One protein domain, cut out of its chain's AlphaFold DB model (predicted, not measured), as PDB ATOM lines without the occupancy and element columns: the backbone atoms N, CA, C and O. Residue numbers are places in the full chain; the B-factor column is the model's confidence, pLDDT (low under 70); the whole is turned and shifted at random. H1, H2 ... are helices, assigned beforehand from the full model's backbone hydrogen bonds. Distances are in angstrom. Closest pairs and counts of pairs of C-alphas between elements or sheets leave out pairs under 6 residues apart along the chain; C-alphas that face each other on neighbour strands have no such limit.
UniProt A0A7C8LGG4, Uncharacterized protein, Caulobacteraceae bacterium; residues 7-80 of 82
ATOM      1  N   PRO A   7      34.943 -55.666 190.099       96.06
ATOM      2  CA  PRO A   7      34.069 -56.737 189.639       96.06
ATOM      3  C   PRO A   7      33.288 -57.372 190.803       96.06
ATOM      4  O   PRO A   7      33.792 -57.456 191.924       96.06
ATOM      5  N   LYS A   8      32.046 -57.802 190.548       95.25
ATOM      6  CA  LYS A   8      31.114 -58.264 191.595       95.25
ATOM      7  C   LYS A   8      31.648 -59.458 192.391       95.25
ATOM      8  O   LYS A   8      31.474 -59.511 193.601       95.25
ATOM      9  N   ASP A   9      32.299 -60.388 191.710       97.38
ATOM     10  CA  ASP A   9      32.979 -61.542 192.297       97.38
ATOM     11  C   ASP A   9      34.110 -61.124 193.247       97.38
ATOM     12  O   ASP A   9      34.214 -61.651 194.353       97.38
ATOM     13  N   LEU A  10      34.911 -60.127 192.859       95.88
ATOM     14  CA  LEU A  10      35.972 -59.582 193.709       95.88
ATOM     15  C   LEU A  10      35.422 -58.783 194.892       95.88
ATOM     16  O   LEU A  10      35.994 -58.832 195.979       95.88
ATOM     17  N   GLU A  11      34.311 -58.066 194.711       95.88
ATOM     18  CA  GLU A  11      33.624 -57.396 195.817       95.88
ATOM     19  C   GLU A  11      33.083 -58.411 196.834       95.88
ATOM     20  O   GLU A  11      33.279 -58.241 198.039       95.88
ATOM     21  N   ASP A  12      32.437 -59.478 196.361       97.50
ATOM     22  CA  ASP A  12      31.899 -60.541 197.214       97.50
ATOM     23  C   ASP A  12      33.004 -61.258 197.981       97.50
ATOM     24  O   ASP A  12      32.891 -61.458 199.193       97.50
ATOM     25  N   TRP A  13      34.099 -61.582 197.293       97.19
ATOM     26  CA  TRP A  13      35.285 -62.143 197.921       97.19
ATOM     27  C   TRP A  13      35.844 -61.201 198.996       97.19
ATOM     28  O   TRP A  13      35.993 -61.612 200.144       97.19
ATOM     29  N   ALA A  14      36.062 -59.920 198.685       96.44
ATOM     30  CA  ALA A  14      36.620 -58.965 199.643       96.44
ATOM     31  C   ALA A  14      35.733 -58.798 200.890       96.44
ATOM     32  O   ALA A  14      36.233 -58.697 202.012       96.44
ATOM     33  N   ARG A  15      34.406 -58.806 200.718       96.69
ATOM     34  CA  ARG A  15      33.454 -58.775 201.838       96.69
ATOM     35  C   ARG A  15      33.522 -60.046 202.685       96.69
ATOM     36  O   ARG A  15      33.452 -59.944 203.908       96.69
ATOM     37  N   ALA A  16      33.677 -61.215 202.064       97.81
ATOM     38  CA  ALA A  16      33.834 -62.481 202.779       97.81
ATOM     39  C   ALA A  16      35.129 -62.519 203.607       97.81
ATOM     40  O   ALA A  16      35.112 -62.967 204.750       97.81
ATOM     41  N   GLU A  17      36.229 -61.984 203.078       97.94
ATOM     42  CA  GLU A  17      37.516 -61.894 203.781       97.94
ATOM     43  C   GLU A  17      37.458 -60.975 205.011       97.94
ATOM     44  O   GLU A  17      37.970 -61.310 206.082       97.94
ATOM     45  N   VAL A  18      36.772 -59.834 204.891       97.62
ATOM     46  CA  VAL A  18      36.496 -58.938 206.027       97.62
ATOM     47  C   VAL A  18      35.613 -59.634 207.063       97.62
ATOM     48  O   VAL A  18      35.907 -59.582 208.254       97.62
ATOM     49  N   ALA A  19      34.565 -60.342 206.629       97.25
ATOM     50  CA  ALA A  19      33.708 -61.116 207.529       97.25
ATOM     51  C   ALA A  19      34.467 -62.256 208.237       97.25
ATOM     52  O   ALA A  19      34.148 -62.589 209.377       97.25
ATOM     53  N   ALA A  20      35.496 -62.813 207.594       97.38
ATOM     54  CA  ALA A  20      36.416 -63.785 208.180       97.38
ATOM     55  C   ALA A  20      37.462 -63.155 209.124       97.38
ATOM     56  O   ALA A  20      38.271 -63.874 209.709       97.38
ATOM     57  N   GLY A  21      37.458 -61.828 209.291       95.69
ATOM     58  CA  GLY A  21      38.341 -61.107 210.206       95.69
ATOM     59  C   GLY A  21      39.748 -60.855 209.668       95.69
ATOM     60  O   GLY A  21      40.624 -60.479 210.443       95.69
ATOM     61  N   ARG A  22      39.990 -61.041 208.360       92.75
ATOM     62  CA  ARG A  22      41.308 -60.776 207.753       92.75
ATOM     63  C   ARG A  22      41.642 -59.289 207.667       92.75
ATOM     64  O   ARG A  22      42.813 -58.938 207.657       92.75
ATOM     65  N   ALA A  23      40.631 -58.423 207.652       95.44
ATOM     66  CA  ALA A  23      40.789 -56.974 207.692       95.44
ATOM     67  C   ALA A  23      39.580 -56.312 208.367       95.44
ATOM     68  O   ALA A  23      38.501 -56.899 208.433       95.44
ATOM     69  N   ALA A  24      39.748 -55.071 208.834       94.75
ATOM     70  CA  ALA A  24      38.669 -54.296 209.454       94.75
ATOM     71  C   ALA A  24      37.587 -53.867 208.445       94.75
ATOM     72  O   ALA A  24      36.406 -53.813 208.781       94.75
ATOM     73  N   ASP A  25      37.994 -53.568 207.209       95.94
ATOM     74  CA  ASP A  25      37.109 -53.224 206.104       95.94
ATOM     75  C   ASP A  25      37.762 -53.543 204.744       95.94
ATOM     76  O   ASP A  25      38.947 -53.878 204.650       95.94
ATOM     77  N   VAL A  26      36.966 -53.443 203.674       94.38
ATOM     78  CA  VAL A  26      37.395 -53.757 202.299       94.38
ATOM     79  C   VAL A  26      38.511 -52.820 201.825       94.38
ATOM     80  O   VAL A  26      39.392 -53.241 201.081       94.38
ATOM     81  N   SER A  27      38.504 -51.557 202.255       92.88
ATOM     82  CA  SER A  27      39.531 -50.591 201.853       92.88
ATOM     83  C   SER A  27      40.882 -50.911 202.496       92.88
ATOM     84  O   SER A  27      41.902 -50.846 201.813       92.88
ATOM     85  N   GLY A  28      40.890 -51.316 203.768       93.44
ATOM     86  CA  GLY A  28      42.072 -51.810 204.469       93.44
ATOM     87  C   GLY A  28      42.645 -53.063 203.810       93.44
ATOM     88  O   GLY A  28      43.841 -53.096 203.520       93.44
ATOM     89  N   LEU A  29      41.783 -54.029 203.472       95.00
ATOM     90  CA  LEU A  29      42.182 -55.247 202.758       95.00
ATOM     91  C   LEU A  29      42.855 -54.928 201.412       95.00
ATOM     92  O   LEU A  29      43.941 -55.418 201.119       95.00
ATOM     93  N   ILE A  30      42.237 -54.070 200.593       93.25
ATOM     94  CA  ILE A  30      42.790 -53.689 199.284       93.25
ATOM     95  C   ILE A  30      44.117 -52.939 199.448       93.25
ATOM     96  O   ILE A  30      45.055 -53.181 198.688       93.25
ATOM     97  N   ALA A  31      44.218 -52.031 200.421       92.00
ATOM     98  CA  ALA A  31      45.445 -51.281 200.670       92.00
ATOM     99  C   ALA A  31      46.612 -52.204 201.048       92.00
ATOM    100  O   ALA A  31      47.731 -52.011 200.566       92.00
ATOM    101  N   GLU A  32      46.346 -53.222 201.866       93.88
ATOM    102  CA  GLU A  32      47.321 -54.245 202.226       93.88
ATOM    103  C   GLU A  32      47.763 -55.061 201.009       93.88
ATOM    104  O   GLU A  32      48.959 -55.108 200.721       93.88
ATOM    105  N   ILE A  33      46.818 -55.588 200.227       93.56
ATOM    106  CA  ILE A  33      47.111 -56.359 199.009       93.56
ATOM    107  C   ILE A  33      47.944 -55.536 198.021       93.56
ATOM    108  O   ILE A  33      48.927 -56.022 197.464       93.56
ATOM    109  N   VAL A  34      47.596 -54.265 197.804       93.69
ATOM    110  CA  VAL A  34      48.354 -53.378 196.907       93.69
ATOM    111  C   VAL A  34      49.768 -53.139 197.435       93.69
ATOM    112  O   VAL A  34      50.717 -53.098 196.647       93.69
ATOM    113  N   ARG A  35      49.936 -52.979 198.750       93.88
ATOM    114  CA  ARG A  35      51.255 -52.823 199.376       93.88
ATOM    115  C   ARG A  35      52.104 -54.078 199.180       93.88
ATOM    116  O   ARG A  35      53.258 -53.955 198.775       93.88
ATOM    117  N   GLU A  36      51.544 -55.256 199.431       95.00
ATOM    118  CA  GLU A  36      52.225 -56.540 199.238       95.00
ATOM    119  C   GLU A  36      52.603 -56.760 197.779       95.00
ATOM    120  O   GLU A  36      53.762 -57.035 197.473       95.00
ATOM    121  N   HIS A  37      51.661 -56.529 196.864       95.06
ATOM    122  CA  HIS A  37      51.913 -56.642 195.435       95.06
ATOM    123  C   HIS A  37      53.034 -55.703 194.981       95.06
ATOM    124  O   HIS A  37      53.906 -56.112 194.220       95.06
ATOM    125  N   ARG A  38      53.067 -54.460 195.476       95.25
ATOM    126  CA  ARG A  38      54.156 -53.518 195.172       95.25
ATOM    127  C   ARG A  38      55.502 -53.989 195.707       95.25
ATOM    128  O   ARG A  38      56.499 -53.813 195.014       95.25
ATOM    129  N   ALA A  39      55.542 -54.574 196.901       95.38
ATOM    130  CA  ALA A  39      56.773 -55.113 197.469       95.38
ATOM    131  C   ALA A  39      57.301 -56.298 196.642       95.38
ATOM    132  O   ALA A  39      58.472 -56.310 196.272       95.38
ATOM    133  N   VAL A  40      56.419 -57.236 196.282       94.69
ATOM    134  CA  VAL A  40      56.739 -58.389 195.423       94.69
ATOM    135  C   VAL A  40      57.156 -57.944 194.021       94.69
ATOM    136  O   VAL A  40      58.116 -58.452 193.450       94.69
ATOM    137  N   TYR A  41      56.457 -56.968 193.446       95.12
ATOM    138  CA  TYR A  41      56.818 -56.417 192.146       95.12
ATOM    139  C   TYR A  41      58.198 -55.754 192.189       95.12
ATOM    140  O   TYR A  41      59.009 -55.972 191.294       95.12
ATOM    141  N   ALA A  42      58.488 -54.974 193.234       94.06
ATOM    142  CA  ALA A  42      59.782 -54.319 193.390       94.06
ATOM    143  C   ALA A  42      60.931 -55.328 193.539       94.06
ATOM    144  O   ALA A  42      61.971 -55.139 192.910       94.06
ATOM    145  N   SER A  43      60.745 -56.406 194.312       93.38
ATOM    146  CA  SER A  43      61.774 -57.443 194.463       93.38
ATOM    147  C   SER A  43      62.028 -58.188 193.153       93.38
ATOM    148  O   SER A  43      63.178 -58.310 192.737       93.38
ATOM    149  N   HIS A  44      60.977 -58.617 192.445       95.00
ATOM    150  CA  HIS A  44      61.133 -59.281 191.149       95.00
ATOM    151  C   HIS A  44      61.745 -58.362 190.095       95.00
ATOM    152  O   HIS A  44      62.615 -58.788 189.339       95.00
ATOM    153  N   LYS A  45      61.329 -57.094 190.057       96.19
ATOM    154  CA  LYS A  45      61.887 -56.114 189.128       96.19
ATOM    155  C   LYS A  45      63.395 -55.955 189.336       96.19
ATOM    156  O   LYS A  45      64.128 -55.972 188.355       96.19
ATOM    157  N   ALA A  46      63.854 -55.872 190.585       95.19
ATOM    158  CA  ALA A  46      65.280 -55.774 190.886       95.19
ATOM    159  C   ALA A  46      66.070 -57.007 190.406       95.19
ATOM    160  O   ALA A  46      67.159 -56.847 189.860       95.19
ATOM    161  N   LEU A  47      65.513 -58.217 190.555       96.06
ATOM    162  CA  LEU A  47      66.134 -59.455 190.060       96.06
ATOM    163  C   LEU A  47      66.242 -59.471 188.532       96.06
ATOM    164  O   LEU A  47      67.289 -59.810 187.992       96.06
ATOM    165  N   VAL A  48      65.179 -59.066 187.836       96.19
ATOM    166  CA  VAL A  48      65.169 -58.982 186.368       96.19
ATOM    167  C   VAL A  48      66.161 -57.929 185.869       96.19
ATOM    168  O   VAL A  48      66.921 -58.183 184.940       96.19
ATOM    169  N   GLU A  49      66.195 -56.753 186.497       97.00
ATOM    170  CA  GLU A  49      67.159 -55.699 186.163       97.00
ATOM    171  C   GLU A  49      68.606 -56.124 186.432       97.00
ATOM    172  O   GLU A  49      69.504 -55.720 185.696       97.00
ATOM    173  N   GLU A  50      68.855 -56.920 187.474       96.25
ATOM    174  CA  GLU A  50      70.179 -57.494 187.714       96.25
ATOM    175  C   GLU A  50      70.538 -58.546 186.663       96.25
ATOM    176  O   GLU A  50      71.650 -58.512 186.147       96.25
ATOM    177  N   ALA A  51      69.601 -59.418 186.281       93.75
ATOM    178  CA  ALA A  51      69.826 -60.407 185.229       93.75
ATOM    179  C   ALA A  51      70.214 -59.739 183.900       93.75
ATOM    180  O   ALA A  51      71.190 -60.144 183.270       93.75
ATOM    181  N   TYR A  52      69.526 -58.662 183.503       96.50
ATOM    182  CA  TYR A  52      69.916 -57.890 182.319       96.50
ATOM    183  C   TYR A  52      71.325 -57.297 182.445       96.50
ATOM    184  O   TYR A  52      72.127 -57.431 181.522       96.50
ATOM    185  N   ARG A  53      71.665 -56.703 183.597       97.56
ATOM    186  CA  ARG A  53      73.009 -56.153 183.842       97.56
ATOM    187  C   ARG A  53      74.097 -57.231 183.853       97.56
ATOM    188  O   ARG A  53      75.207 -56.964 183.411       97.56
ATOM    189  N   SER A  54      73.798 -58.434 184.332       96.25
ATOM    190  CA  SER A  54      74.706 -59.588 184.304       96.25
ATOM    191  C   SER A  54      75.030 -60.004 182.865       96.25
ATOM    192  O   SER A  54      76.199 -60.134 182.496       96.25
ATOM    193  N   VAL A  55      74.012 -60.066 182.000       94.94
ATOM    194  CA  VAL A  55      74.201 -60.316 180.562       94.94
ATOM    195  C   VAL A  55      75.065 -59.228 179.917       94.94
ATOM    196  O   VAL A  55      75.988 -59.548 179.173       94.94
ATOM    197  N   GLU A  56      74.830 -57.950 180.231       96.94
ATOM    198  CA  GLU A  56      75.651 -56.832 179.731       96.94
ATOM    199  C   GLU A  56      77.120 -56.910 180.182       96.94
ATOM    200  O   GLU A  56      78.011 -56.476 179.449       96.94
ATOM    201  N   ARG A  57      77.391 -57.488 181.361       97.50
ATOM    202  CA  ARG A  57      78.753 -57.758 181.861       97.50
ATOM    203  C   ARG A  57      79.400 -58.994 181.226       97.50
ATOM    204  O   ARG A  57      80.587 -59.222 181.451       97.50
ATOM    205  N   GLY A  58      78.663 -59.762 180.423       95.94
ATOM    206  CA  GLY A  58      79.150 -60.996 179.804       95.94
ATOM    207  C   GLY A  58      79.136 -62.204 180.740       95.94
ATOM    208  O   GLY A  58      79.853 -63.165 180.496       95.94
ATOM    209  N   GLU A  59      78.332 -62.163 181.802       95.50
ATOM    210  CA  GLU A  59      78.180 -63.252 182.779       95.50
ATOM    211  C   GLU A  59      77.094 -64.266 182.372       95.50
ATOM    212  O   GLU A  59      76.703 -65.119 183.164       95.50
ATOM    213  N   ALA A  60      76.570 -64.172 181.147       91.31
ATOM    214  CA  ALA A  60      75.658 -65.179 180.626       91.31
ATOM    215  C   ALA A  60      76.394 -66.520 180.484       91.31
ATOM    216  O   ALA A  60      77.462 -66.585 179.875       91.31
ATOM    217  N   ILE A  61      75.796 -67.580 181.015       93.62
ATOM    218  CA  ILE A  61      76.303 -68.949 180.909       93.62
ATOM    219  C   ILE A  61      75.535 -69.717 179.832       93.62
ATOM    220  O   ILE A  61      74.410 -69.350 179.478       93.62
ATOM    221  N   SER A  62      76.147 -70.767 179.283       94.50
ATOM    222  CA  SER A  62      75.447 -71.663 178.363       94.50
ATOM    223  C   SER A  62      74.479 -72.578 179.123       94.50
ATOM    224  O   SER A  62      74.626 -72.790 180.326       94.50
ATOM    225  N   GLU A  63      73.483 -73.123 178.423       93.25
ATOM    226  CA  GLU A  63      72.562 -74.113 179.000       93.25
ATOM    227  C   GLU A  63      73.314 -75.373 179.462       93.25
ATOM    228  O   GLU A  63      73.053 -75.873 180.547       93.25
ATOM    229  N   GLU A  64      74.316 -75.818 178.697       96.06
ATOM    230  CA  GLU A  64      75.149 -76.977 179.046       96.06
ATOM    231  C   GLU A  64      75.976 -76.735 180.322       96.06
ATOM    232  O   GLU A  64      76.037 -77.606 181.189       96.06
ATOM    233  N   ASP A  65      76.566 -75.543 180.473       95.50
ATOM    234  CA  ASP A  65      77.312 -75.183 181.687       95.50
ATOM    235  C   ASP A  65      76.379 -75.063 182.902       95.50
ATOM    236  O   ASP A  65      76.728 -75.500 183.999       95.50
ATOM    237  N   PHE A  66      75.177 -74.507 182.707       94.44
ATOM    238  CA  PHE A  66      74.162 -74.416 183.755       94.44
ATOM    239  C   PHE A  66      73.708 -75.799 184.230       94.44
ATOM    240  O   PHE A  66      73.669 -76.050 185.435       94.44
ATOM    241  N   ASP A  67      73.406 -76.710 183.302       96.62
ATOM    242  CA  ASP A  67      73.003 -78.079 183.629       96.62
ATOM    243  C   ASP A  67      74.107 -78.805 184.413       96.62
ATOM    244  O   ASP A  67      73.829 -79.462 185.419       96.62
ATOM    245  N   ALA A  68      75.371 -78.626 184.014       96.25
ATOM    246  CA  ALA A  68      76.514 -79.195 184.720       96.25
ATOM    247  C   ALA A  68      76.673 -78.637 186.149       96.25
ATOM    248  O   ALA A  68      76.968 -79.403 187.074       96.25
ATOM    249  N   GLU A  69      76.461 -77.331 186.360       96.38
ATOM    250  CA  GLU A  69      76.460 -76.731 187.704       96.38
ATOM    251  C   GLU A  69      75.324 -77.285 188.574       96.38
ATOM    252  O   GLU A  69      75.556 -77.673 189.723       96.38
ATOM    253  N   VAL A  70      74.109 -77.377 188.022       96.62
ATOM    254  CA  VAL A  70      72.937 -77.912 188.729       96.62
ATOM    255  C   VAL A  70      73.152 -79.373 189.126       96.62
ATOM    256  O   VAL A  70      72.893 -79.738 190.277       96.62
ATOM    257  N   ASP A  71      73.668 -80.206 188.221       96.81
ATOM    258  CA  ASP A  71      74.006 -81.602 188.513       96.81
ATOM    259  C   ASP A  71      75.058 -81.714 189.627       96.81
ATOM    260  O   ASP A  71      74.943 -82.568 190.517       96.81
ATOM    261  N   GLY A  72      76.053 -80.820 189.623       97.19
ATOM    262  CA  GLY A  72      77.055 -80.701 190.680       97.19
ATOM    263  C   GLY A  72      76.430 -80.408 192.044       97.19
ATOM    264  O   GLY A  72      76.656 -81.155 192.999       97.19
ATOM    265  N   TRP A  73      75.577 -79.386 192.131       95.94
ATOM    266  CA  TRP A  73      74.883 -79.032 193.375       95.94
ATOM    267  C   TRP A  73      73.980 -80.159 193.884       95.94
ATOM    268  O   TRP A  73      73.954 -80.439 195.082       95.94
ATOM    269  N   ILE A  74      73.275 -80.859 192.987       96.50
ATOM    270  CA  ILE A  74      72.449 -82.019 193.353       96.50
ATOM    271  C   ILE A  74      73.318 -83.146 193.928       96.50
ATOM    272  O   ILE A  74      72.919 -83.811 194.891       96.50
ATOM    273  N   ALA A  75      74.489 -83.402 193.344       96.56
ATOM    274  CA  ALA A  75      75.407 -84.422 193.840       96.56
ATOM    275  C   ALA A  75      75.966 -84.065 195.228       96.56
ATOM    276  O   ALA A  75      76.017 -84.939 196.100       96.56
ATOM    277  N   GLU A  76      76.334 -82.799 195.447       96.44
ATOM    278  CA  GLU A  76      76.806 -82.284 196.737       96.44
ATOM    279  C   GLU A  76      75.732 -82.386 197.826       96.44
ATOM    280  O   GLU A  76      75.998 -82.934 198.898       96.44
ATOM    281  N   ASP A  77      74.500 -81.954 197.539       95.94
ATOM    282  CA  ASP A  77      73.375 -82.029 198.481       95.94
ATOM    283  C   ASP A  77      73.082 -83.480 198.900       95.94
ATOM    284  O   ASP A  77      72.972 -83.798 200.089       95.94
ATOM    285  N   ARG A  78      73.072 -84.406 197.930       95.25
ATOM    286  CA  ARG A  78      72.904 -85.850 198.180       95.25
ATOM    287  C   ARG A  78      74.046 -86.465 198.983       95.25
ATOM    288  O   ARG A  78      73.834 -87.476 199.653       95.25
ATOM    289  N   ALA A  79      75.260 -85.937 198.860       92.88
ATOM    290  CA  ALA A  79      76.402 -86.391 199.645       92.88
ATOM    291  C   ALA A  79      76.337 -85.861 201.084       92.88
ATOM    292  O   ALA A  79      76.701 -86.588 202.004       92.88
ATOM    293  N   ALA A  80      75.830 -84.641 201.284       92.00
ATOM    294  CA  ALA A  80      75.682 -84.012 202.596       92.00
ATOM    295  C   ALA A  80      74.539 -84.596 203.451       92.00
ATOM    296  O   ALA A  80      74.544 -84.440 204.671       92.00
TER     297      ALA A  80
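This is residues 7 to 80 of the 82 residues of an uncharacterized protein of Caulobacteraceae bacterium (UniProt A0A7C8LGG4). The long helix H2 makes an open, nearly straight bar, with the shorter H1 set crosswise at its first end and H3 turned away beyond its last end, joined to it by a link alone. The printed part has 74 residues with three named helices, in the order H1, H2, H3, and no named strand: all helix. It is extended, with a radius of gyration of the C-alphas of 21.5 A and spans of 52 by 35 by 20 A.

Look first at H2, residues 26 to 56. Its residues 26 to 29 alone touch H1, residues 8 to 19, which meets them with residues 14 to 18 alone; the closest C-alphas, of Ala 14 and Val 26, are 5.9 A apart. Their lines are only just about perpendicular, at 70.1 degrees. H3, residues 63 to 80, is apart from H1 and from H2. In H1, H2 and H3 every O i to N i+4 pair is within hydrogen-bond range.

Find C-alpha 26 at (37.395, -53.757, 202.299); from there H2 runs 44.5 A to C-alpha 56 at (75.651, -56.832, 179.731). H1 measures 16.4 A, and H3 runs 25.8 A to C-alpha 80 at (75.682, -84.012, 202.596).

The C-alphas farthest apart, of Lys 8 and Ala 79, are 53.9 A apart. The printed part has no cut, both links are short, and no printed residue is under 70 in pLDDT.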